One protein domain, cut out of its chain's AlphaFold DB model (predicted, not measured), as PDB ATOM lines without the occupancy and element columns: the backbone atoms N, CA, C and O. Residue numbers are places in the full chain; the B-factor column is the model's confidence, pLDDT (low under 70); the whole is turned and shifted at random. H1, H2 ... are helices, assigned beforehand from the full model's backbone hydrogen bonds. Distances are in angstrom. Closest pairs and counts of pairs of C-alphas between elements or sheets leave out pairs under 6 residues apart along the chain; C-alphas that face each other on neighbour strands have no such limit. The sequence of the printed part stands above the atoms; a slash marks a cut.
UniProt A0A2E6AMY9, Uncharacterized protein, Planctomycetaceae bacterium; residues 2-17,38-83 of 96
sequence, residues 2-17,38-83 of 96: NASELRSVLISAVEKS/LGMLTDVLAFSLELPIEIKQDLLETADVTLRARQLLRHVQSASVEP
ATOM      1  N   ASN A   2     204.449 194.775 283.175       88.94
ATOM      2  CA  ASN A   2     203.997 193.805 282.178       88.94
ATOM      3  C   ASN A   2     204.428 194.239 280.756       88.94
ATOM      4  O   ASN A   2     204.996 195.317 280.569       88.94
ATOM      5  N   ALA A   3     204.191 193.394 279.748       85.50
ATOM      6  CA  ALA A   3     204.635 193.648 278.375       85.50
ATOM      7  C   ALA A   3     203.982 194.887 277.727       85.50
ATOM      8  O   ALA A   3     204.633 195.584 276.950       85.50
ATOM      9  N   SER A   4     202.723 195.185 278.066       86.38
ATOM     10  CA  SER A   4     201.994 196.350 277.540       86.38
ATOM     11  C   SER A   4     202.547 197.661 278.108       86.38
ATOM     12  O   SER A   4     202.834 198.603 277.372       86.38
ATOM     13  N   GLU A   5     202.801 197.686 279.419       90.38
ATOM     14  CA  GLU A   5     203.463 198.809 280.087       90.38
ATOM     15  C   GLU A   5     204.864 199.042 279.512       90.38
ATOM     16  O   GLU A   5     205.232 200.176 279.219       90.38
ATOM     17  N   LEU A   6     205.640 197.972 279.304       90.94
ATOM     18  CA  LEU A   6     206.988 198.070 278.743       90.94
ATOM     19  C   LEU A   6     206.991 198.591 277.309       90.94
ATOM     20  O   LEU A   6     207.818 199.435 276.979       90.94
ATOM     21  N   ARG A   7     206.025 198.164 276.496       89.81
ATOM     22  CA  ARG A   7     205.807 198.711 275.157       89.81
ATOM     23  C   ARG A   7     205.560 200.219 275.197       89.81
ATOM     24  O   ARG A   7     206.247 200.955 274.498       89.81
ATOM     25  N   SER A   8     204.614 200.674 276.018       88.62
ATOM     26  CA  SER A   8     204.265 202.100 276.115       88.62
ATOM     27  C   SER A   8     205.457 202.957 276.558       88.62
ATOM     28  O   SER A   8     205.760 203.987 275.956       88.62
ATOM     29  N   VAL A   9     206.203 202.485 277.562       91.25
ATOM     30  CA  VAL A   9     207.399 203.178 278.060       91.25
ATOM     31  C   VAL A   9     208.500 203.247 277.002       91.25
ATOM     32  O   VAL A   9     209.132 204.292 276.861       91.25
ATOM     33  N   LEU A  10     208.723 202.167 276.248       88.50
ATOM     34  CA  LEU A  10     209.747 202.123 275.205       88.50
ATOM     35  C   LEU A  10     209.449 203.112 274.072       88.50
ATOM     36  O   LEU A  10     210.342 203.849 273.665       88.50
ATOM     37  N   ILE A  11     208.191 203.188 273.631       87.44
ATOM     38  CA  ILE A  11     207.746 204.160 272.620       87.44
ATOM     39  C   ILE A  11     208.002 205.583 273.114       87.44
ATOM     40  O   ILE A  11     208.667 206.360 272.437       87.44
ATOM     41  N   SER A  12     207.543 205.902 274.327       87.94
ATOM     42  CA  SER A  12     207.712 207.243 274.893       87.94
ATOM     43  C   SER A  12     209.184 207.623 275.082       87.94
ATOM     44  O   SER A  12     209.533 208.795 274.963       87.94
ATOM     45  N   ALA A  13     210.056 206.660 275.391       88.31
ATOM     46  CA  ALA A  13     211.486 206.911 275.521       88.31
ATOM     47  C   ALA A  13     212.129 207.252 274.170       88.31
ATOM     48  O   ALA A  13     212.889 208.212 274.101       88.31
ATOM     49  N   VAL A  14     211.781 206.517 273.110       84.31
ATOM     50  CA  VAL A  14     212.303 206.767 271.758       84.31
ATOM     51  C   VAL A  14     211.782 208.089 271.193       84.31
ATOM     52  O   VAL A  14     212.563 208.878 270.671       84.31
ATOM     53  N   GLU A  15     210.495 208.397 271.379       83.06
ATOM     54  CA  GLU A  15     209.929 209.695 270.978       83.06
ATOM     55  C   GLU A  15     210.628 210.884 271.659       83.06
ATOM     56  O   GLU A  15     210.658 211.979 271.105       83.06
ATOM     57  N   LYS A  16     211.184 210.685 272.864       82.88
ATOM     58  CA  LYS A  16     211.944 211.713 273.592       82.88
ATOM     59  C   LYS A  16     213.412 211.793 273.182       82.88
ATOM     60  O   LYS A  16     214.006 212.852 273.360       82.88
ATOM     61  N   SER A  17     214.010 210.689 272.733       77.75
ATOM     62  CA  SER A  17     215.421 210.653 272.331       77.75
ATOM     63  C   SER A  17     215.634 211.131 270.896       77.75
ATOM     64  O   SER A  17     216.707 211.636 270.579       77.75
ATOM     65  N   LEU A  38     205.550 192.986 271.486       90.88
ATOM     66  CA  LEU A  38     206.698 193.625 272.142       90.88
ATOM     67  C   LEU A  38     208.028 193.205 271.496       90.88
ATOM     68  O   LEU A  38     208.908 194.043 271.331       90.88
ATOM     69  N   GLY A  39     208.159 191.932 271.108       92.69
ATOM     70  CA  GLY A  39     209.357 191.418 270.440       92.69
ATOM     71  C   GLY A  39     209.600 192.110 269.108       92.69
ATOM     72  O   GLY A  39     210.655 192.700 268.917       92.69
ATOM     73  N   MET A  40     208.577 192.149 268.249       90.81
ATOM     74  CA  MET A  40     208.676 192.815 266.951       90.81
ATOM     75  C   MET A  40     209.009 194.298 267.106       90.81
ATOM     76  O   MET A  40     209.911 194.794 266.443       90.81
ATOM     77  N   LEU A  41     208.333 195.001 268.021       89.12
ATOM     78  CA  LEU A  41     208.640 196.401 268.296       89.12
ATOM     79  C   LEU A  41     210.100 196.593 268.726       89.12
ATOM     80  O   LEU A  41     210.773 197.499 268.241       89.12
ATOM     81  N   THR A  42     210.579 195.741 269.630       91.75
ATOM     82  CA  THR A  42     211.955 195.797 270.134       91.75
ATOM     83  C   THR A  42     212.956 195.606 268.997       91.75
ATOM     84  O   THR A  42     213.927 196.351 268.921       91.75
ATOM     85  N   ASP A  43     212.693 194.672 268.084       90.75
ATOM     86  CA  ASP A  43     213.592 194.349 266.974       90.75
ATOM     87  C   ASP A  43     213.633 195.464 265.923       90.75
ATOM     88  O   ASP A  43     214.714 195.862 265.489       90.75
ATOM     89  N   VAL A  44     212.472 196.027 265.556       87.88
ATOM     90  CA  VAL A  44     212.419 197.161 264.619       87.88
ATOM     91  C   VAL A  44     213.141 198.370 265.222       87.88
ATOM     92  O   VAL A  44     213.963 198.983 264.548       87.88
ATOM     93  N   LEU A  45     212.912 198.684 266.502       87.25
ATOM     94  CA  LEU A  45     213.604 199.790 267.169       87.25
ATOM     95  C   LEU A  45     215.116 199.555 267.269       87.25
ATOM     96  O   LEU A  45     215.883 200.452 266.939       87.25
ATOM     97  N   ALA A  46     215.565 198.367 267.676       88.81
ATOM     98  CA  ALA A  46     216.992 198.050 267.770       88.81
ATOM     99  C   ALA A  46     217.711 198.156 266.412       88.81
ATOM    100  O   ALA A  46     218.877 198.554 266.350       88.81
ATOM    101  N   PHE A  47     217.014 197.823 265.321       85.00
ATOM    102  CA  PHE A  47     217.534 197.992 263.969       85.00
ATOM    103  C   PHE A  47     217.586 199.465 263.550       85.00
ATOM    104  O   PHE A  47     218.623 199.918 263.061       85.00
ATOM    105  N   SER A  48     216.487 200.197 263.749       83.12
ATOM    106  CA  SER A  48     216.325 201.583 263.304       83.12
ATOM    107  C   SER A  48     217.149 202.589 264.093       83.12
ATOM    108  O   SER A  48     217.529 203.616 263.541       83.12
ATOM    109  N   LEU A  49     217.418 202.312 265.367       83.44
ATOM    110  CA  LEU A  49     218.254 203.166 266.192       83.44
ATOM    111  C   LEU A  49     219.732 202.983 265.826       83.44
ATOM    112  O   LEU A  49     220.229 201.870 265.590       83.44
ATOM    113  N   GLU A  50     220.461 204.092 265.826       81.50
ATOM    114  CA  GLU A  50     221.910 204.124 265.630       81.50
ATOM    115  C   GLU A  50     222.631 203.723 266.923       81.50
ATOM    116  O   GLU A  50     223.267 204.515 267.610       81.50
ATOM    117  N   LEU A  51     222.478 202.453 267.293       83.88
ATOM    118  CA  LEU A  51     223.172 201.861 268.432       83.88
ATOM    119  C   LEU A  51     224.553 201.342 267.999       83.88
ATOM    120  O   LEU A  51     224.664 200.782 266.899       83.88
ATOM    121  N   PRO A  52     225.580 201.445 268.866       86.19
ATOM    122  CA  PRO A  52     226.849 200.743 268.692       86.19
ATOM    123  C   PRO A  52     226.652 199.254 268.390       86.19
ATOM    124  O   PRO A  52     225.709 198.623 268.881       86.19
ATOM    125  N   ILE A  53     227.538 198.684 267.573       86.94
ATOM    126  CA  ILE A  53     227.405 197.298 267.103       86.94
ATOM    127  C   ILE A  53     227.412 196.299 268.263       86.94
ATOM    128  O   ILE A  53     226.653 195.333 268.237       86.94
ATOM    129  N   GLU A  54     228.181 196.575 269.312       89.75
ATOM    130  CA  GLU A  54     228.279 195.761 270.522       89.75
ATOM    131  C   GLU A  54     226.933 195.709 271.256       89.75
ATOM    132  O   GLU A  54     226.511 194.656 271.725       89.75
ATOM    133  N   ILE A  55     226.208 196.834 271.287       91.31
ATOM    134  CA  ILE A  55     224.859 196.894 271.862       91.31
ATOM    135  C   ILE A  55     223.881 196.094 270.997       91.31
ATOM    136  O   ILE A  55     223.052 195.356 271.524       91.31
ATOM    137  N   LYS A  56     223.972 196.201 269.664       90.56
ATOM    138  CA  LYS A  56     223.114 195.416 268.761       90.56
ATOM    139  C   LYS A  56     223.354 193.911 268.921       90.56
ATOM    140  O   LYS A  56     222.395 193.146 268.876       90.56
ATOM    141  N   GLN A  57     224.599 193.496 269.144       92.56
ATOM    142  CA  GLN A  57     224.958 192.104 269.415       92.56
ATOM    143  C   GLN A  57     224.399 191.614 270.759       92.56
ATOM    144  O   GLN A  57     223.713 190.596 270.770       92.56
ATOM    145  N   ASP A  58     224.575 192.367 271.853       93.94
ATOM    146  CA  ASP A  58     224.021 192.013 273.178       93.94
ATOM    147  C   ASP A  58     222.487 191.865 273.143       93.94
ATOM    148  O   ASP A  58     221.902 190.933 273.707       93.94
ATOM    149  N   LEU A  59     221.814 192.756 272.405       94.56
ATOM    150  CA  LEU A  59     220.374 192.652 272.175       94.56
ATOM    151  C   LEU A  59     220.024 191.378 271.392       94.56
ATOM    152  O   LEU A  59     219.097 190.672 271.783       94.56
ATOM    153  N   LEU A  60     220.744 191.050 270.317       93.50
ATOM    154  CA  LEU A  60     220.483 189.849 269.512       93.50
ATOM    155  C   LEU A  60     220.698 188.543 270.289       93.50
ATOM    156  O   LEU A  60     219.930 187.598 270.104       93.50
ATOM    157  N   GLU A  61     221.696 188.493 271.169       95.75
ATOM    158  CA  GLU A  61     221.989 187.327 272.014       95.75
ATOM    159  C   GLU A  61     220.921 187.096 273.097       95.75
ATOM    160  O   GLU A  61     220.729 185.975 273.578       95.75
ATOM    161  N   THR A  62     220.165 188.136 273.457       96.31
ATOM    162  CA  THR A  62     219.137 188.047 274.492       96.31
ATOM    163  C   THR A  62     217.831 187.455 273.945       96.31
ATOM    164  O   THR A  62     217.044 188.125 273.273       96.31
ATOM    165  N   ALA A  63     217.563 186.187 274.282       94.56
ATOM    166  CA  ALA A  63     216.364 185.461 273.844       94.56
ATOM    167  C   ALA A  63     215.066 185.890 274.559       94.56
ATOM    168  O   ALA A  63     213.983 185.830 273.973       94.56
ATOM    169  N   ASP A  64     215.149 186.319 275.825       96.38
ATOM    170  CA  ASP A  64     213.982 186.807 276.568       96.38
ATOM    171  C   ASP A  64     213.589 188.208 276.077       96.38
ATOM    172  O   ASP A  64     214.291 189.196 276.297       96.38
ATOM    173  N   VAL A  65     212.420 188.295 275.443       94.50
ATOM    174  CA  VAL A  65     211.881 189.535 274.869       94.50
ATOM    175  C   VAL A  65     211.729 190.651 275.907       94.50
ATOM    176  O   VAL A  65     211.970 191.819 275.604       94.50
ATOM    177  N   THR A  66     211.330 190.323 277.134       95.81
ATOM    178  CA  THR A  66     211.137 191.317 278.197       95.81
ATOM    179  C   THR A  66     212.480 191.849 278.680       95.81
ATOM    180  O   THR A  66     212.611 193.052 278.924       95.81
ATOM    181  N   LEU A  67     213.480 190.977 278.815       95.94
ATOM    182  CA  LEU A  67     214.840 191.372 279.175       95.94
ATOM    183  C   LEU A  67     215.463 192.249 278.083       95.94
ATOM    184  O   LEU A  67     215.949 193.340 278.392       95.94
ATOM    185  N   ARG A  68     215.330 191.832 276.820       96.56
ATOM    186  CA  ARG A  68     215.812 192.568 275.647       96.56
ATOM    187  C   ARG A  68     215.193 193.955 275.530       96.56
ATOM    188  O   ARG A  68     215.900 194.949 275.385       96.56
ATOM    189  N   ALA A  69     213.875 194.058 275.692       95.50
ATOM    190  CA  ALA A  69     213.178 195.343 275.680       95.50
ATOM    191  C   ALA A  69     213.647 196.277 276.814       95.50
ATOM    192  O   ALA A  69     213.749 197.489 276.625       95.50
ATOM    193  N   ARG A  70     213.979 195.732 277.994       95.94
ATOM    194  CA  ARG A  70     214.554 196.521 279.098       95.94
ATOM    195  C   ARG A  70     215.986 196.965 278.821       95.94
ATOM    196  O   ARG A  70     216.323 198.085 279.194       95.94
ATOM    197  N   GLN A  71     216.821 196.121 278.211       94.69
ATOM    198  CA  GLN A  71     218.162 196.516 277.758       94.69
ATOM    199  C   GLN A  71     218.062 197.686 276.784       94.69
ATOM    200  O   GLN A  71     218.649 198.736 277.038       94.69
ATOM    201  N   LEU A  72     217.240 197.548 275.740       93.12
ATOM    202  CA  LEU A  72     217.043 198.596 274.745       93.12
ATOM    203  C   LEU A  72     216.573 199.909 275.383       93.12
ATOM    204  O   LEU A  72     217.143 200.963 275.109       93.12
ATOM    205  N   LEU A  73     215.595 199.846 276.294       93.06
ATOM    206  CA  LEU A  73     215.112 201.021 277.022       93.06
ATOM    207  C   LEU A  73     216.240 201.751 277.768       93.06
ATOM    208  O   LEU A  73     216.297 202.978 277.727       93.06
ATOM    209  N   ARG A  74     217.146 201.015 278.428       92.88
ATOM    210  CA  ARG A  74     218.298 201.620 279.113       92.88
ATOM    211  C   ARG A  74     219.210 202.346 278.130       92.88
ATOM    212  O   ARG A  74     219.608 203.471 278.415       92.88
ATOM    213  N   HIS A  75     219.497 201.743 276.977       89.81
ATOM    214  CA  HIS A  75     220.343 202.367 275.956       89.81
ATOM    215  C   HIS A  75     219.731 203.662 275.418       89.81
ATOM    216  O   HIS A  75     220.411 204.687 275.417       89.81
ATOM    217  N   VAL A  76     218.434 203.646 275.094       87.25
ATOM    218  CA  VAL A  76     217.678 204.830 274.646       87.25
ATOM    219  C   VAL A  76     217.704 205.947 275.696       87.25
ATOM    220  O   VAL A  76     217.965 207.101 275.373       87.25
ATOM    221  N   GLN A  77     217.483 205.617 276.972       87.31
ATOM    222  CA  GLN A  77     217.472 206.606 278.058       87.31
ATOM    223  C   GLN A  77     218.861 207.162 278.392       87.31
ATOM    224  O   GLN A  77     218.977 208.297 278.845       87.31
ATOM    225  N   SER A  78     219.912 206.369 278.187       82.00
ATOM    226  CA  SER A  78     221.294 206.738 278.515       82.00
ATOM    227  C   SER A  78     221.977 207.644 277.483       82.00
ATOM    228  O   SER A  78     223.154 207.950 277.649       82.00
ATOM    229  N   ALA A  79     221.274 208.052 276.418       63.78
ATOM    230  CA  ALA A  79     221.817 208.848 275.313       63.78
ATOM    231  C   ALA A  79     223.095 208.262 274.668       63.78
ATOM    232  O   ALA A  79     223.830 208.979 274.000       63.78
ATOM    233  N   SER A  80     223.341 206.949 274.799       56.50
ATOM    234  CA  SER A  80     224.441 206.236 274.113       56.50
ATOM    235  C   SER A  80     224.173 206.017 272.616       56.50
ATOM    236  O   SER A  80     224.675 205.066 272.018       56.50
ATOM    237  N   VAL A  81     223.355 206.877 272.009       58.78
ATOM    238  CA  VAL A  81     223.175 206.939 270.560       58.78
ATOM    239  C   VAL A  81     224.356 207.757 270.040       58.78
ATOM    240  O   VAL A  81     224.319 208.986 270.022       58.78
ATOM    241  N   GLU A  82     225.469 207.079 269.747       54.44
ATOM    242  CA  GLU A  82     226.604 207.732 269.092       54.44
ATOM    243  C   GLU A  82     226.189 208.191 267.687       54.44
ATOM    244  O   GLU A  82     225.439 207.487 267.009       54.44
ATOM    245  N   PRO A  83     226.696 209.342 267.211       52.72
ATOM    246  CA  PRO A  83     226.476 209.760 265.838       52.72
ATOM    247  C   PRO A  83     227.064 208.726 264.864       52.72
ATOM    248  O   PRO A  83     228.087 208.093 265.156       52.72
TER     249      PRO A  83
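This is residues 2 to 17 and 38 to 83 of the 96 residues of an uncharacterized protein of Planctomycetaceae bacterium (UniProt A0A2E6AMY9). Three helices, H1, H2 and H4, run the same way side by side as a bundle, their centres set in a triangle. The shorter H3 runs back the opposite way on the far side of H2 and H4 from H1, linking the end of H2 to the start of H4. The printed part has 62 residues with four named helices, in the order H1, H2, H3, H4 along the chain, and no named strand; the class is all helix. The whole is compact, with a radius of gyration of the C-alphas of 10.5 A, and its C-alphas span 31 by 26 by 16 A.

Begin with the longest helix, H1, residues 3 to 17. It touches H4, residues 65 to 77, where you find the closest C-alphas at Leu 10 and Leu 73, 5.8 A apart; the two run the same way at a shallow tilt of 22 degrees. With residues 3 to 7 alone H1 also touches H2, residues 38 to 48, the same way at a shallow tilt of 20 degrees; the closest C-alphas are those of Arg 7 and Leu 38, 6.0 A apart. H2 and H4 touch at a steep tilt of 40 degrees, the same way, closest at the C-alphas of Gly 39 and Val 65, 5.4 A. Now look at H3, residues 53 to 61, which is apart from H1. It makes a helical hairpin with H2: they only just touch, with 3 pairs of C-alphas within 8 A, the closest Ala 46 and Lys 56 at 6.7 A, and run opposite ways at a shallow tilt of 20 degrees. H3 and H4 are a second helical hairpin, opposite ways at 20 degrees, a shallow tilt; they only just touch, with 3 such pairs, through residues 68 to 72 alone of H4, and the C-alphas of Leu 59 and Arg 68 are the closest at 5.7 A. In H1, H2, H3 and H4 every backbone O i to N i+4 pair is within hydrogen-bond range.

Find C-alpha 3 at (204.635, 193.648, 278.375); from there H1 runs 21.0 A to Ser 17. H2 begins at C-alpha 38, (206.698, 193.625, 272.142), and runs 15.3 A to Ser 48. H3 covers 12.4 A from Ile 53 to Glu 61. H4 runs 18.2 A from Val 65 to C-alpha 77 at (217.472, 206.606, 278.058).

The C-alphas of Asn 2 and Pro 83 are the two farthest apart, 32.0 A. Residues 18 to 37 are not printed, and C-alphas 17 and 38 stand 19.1 A apart across this cut. The links H2 to H3 and H3 to H4 are tight. The mean pLDDT of the printed part is 87.1; look for values under 70 at residues 79 to 83.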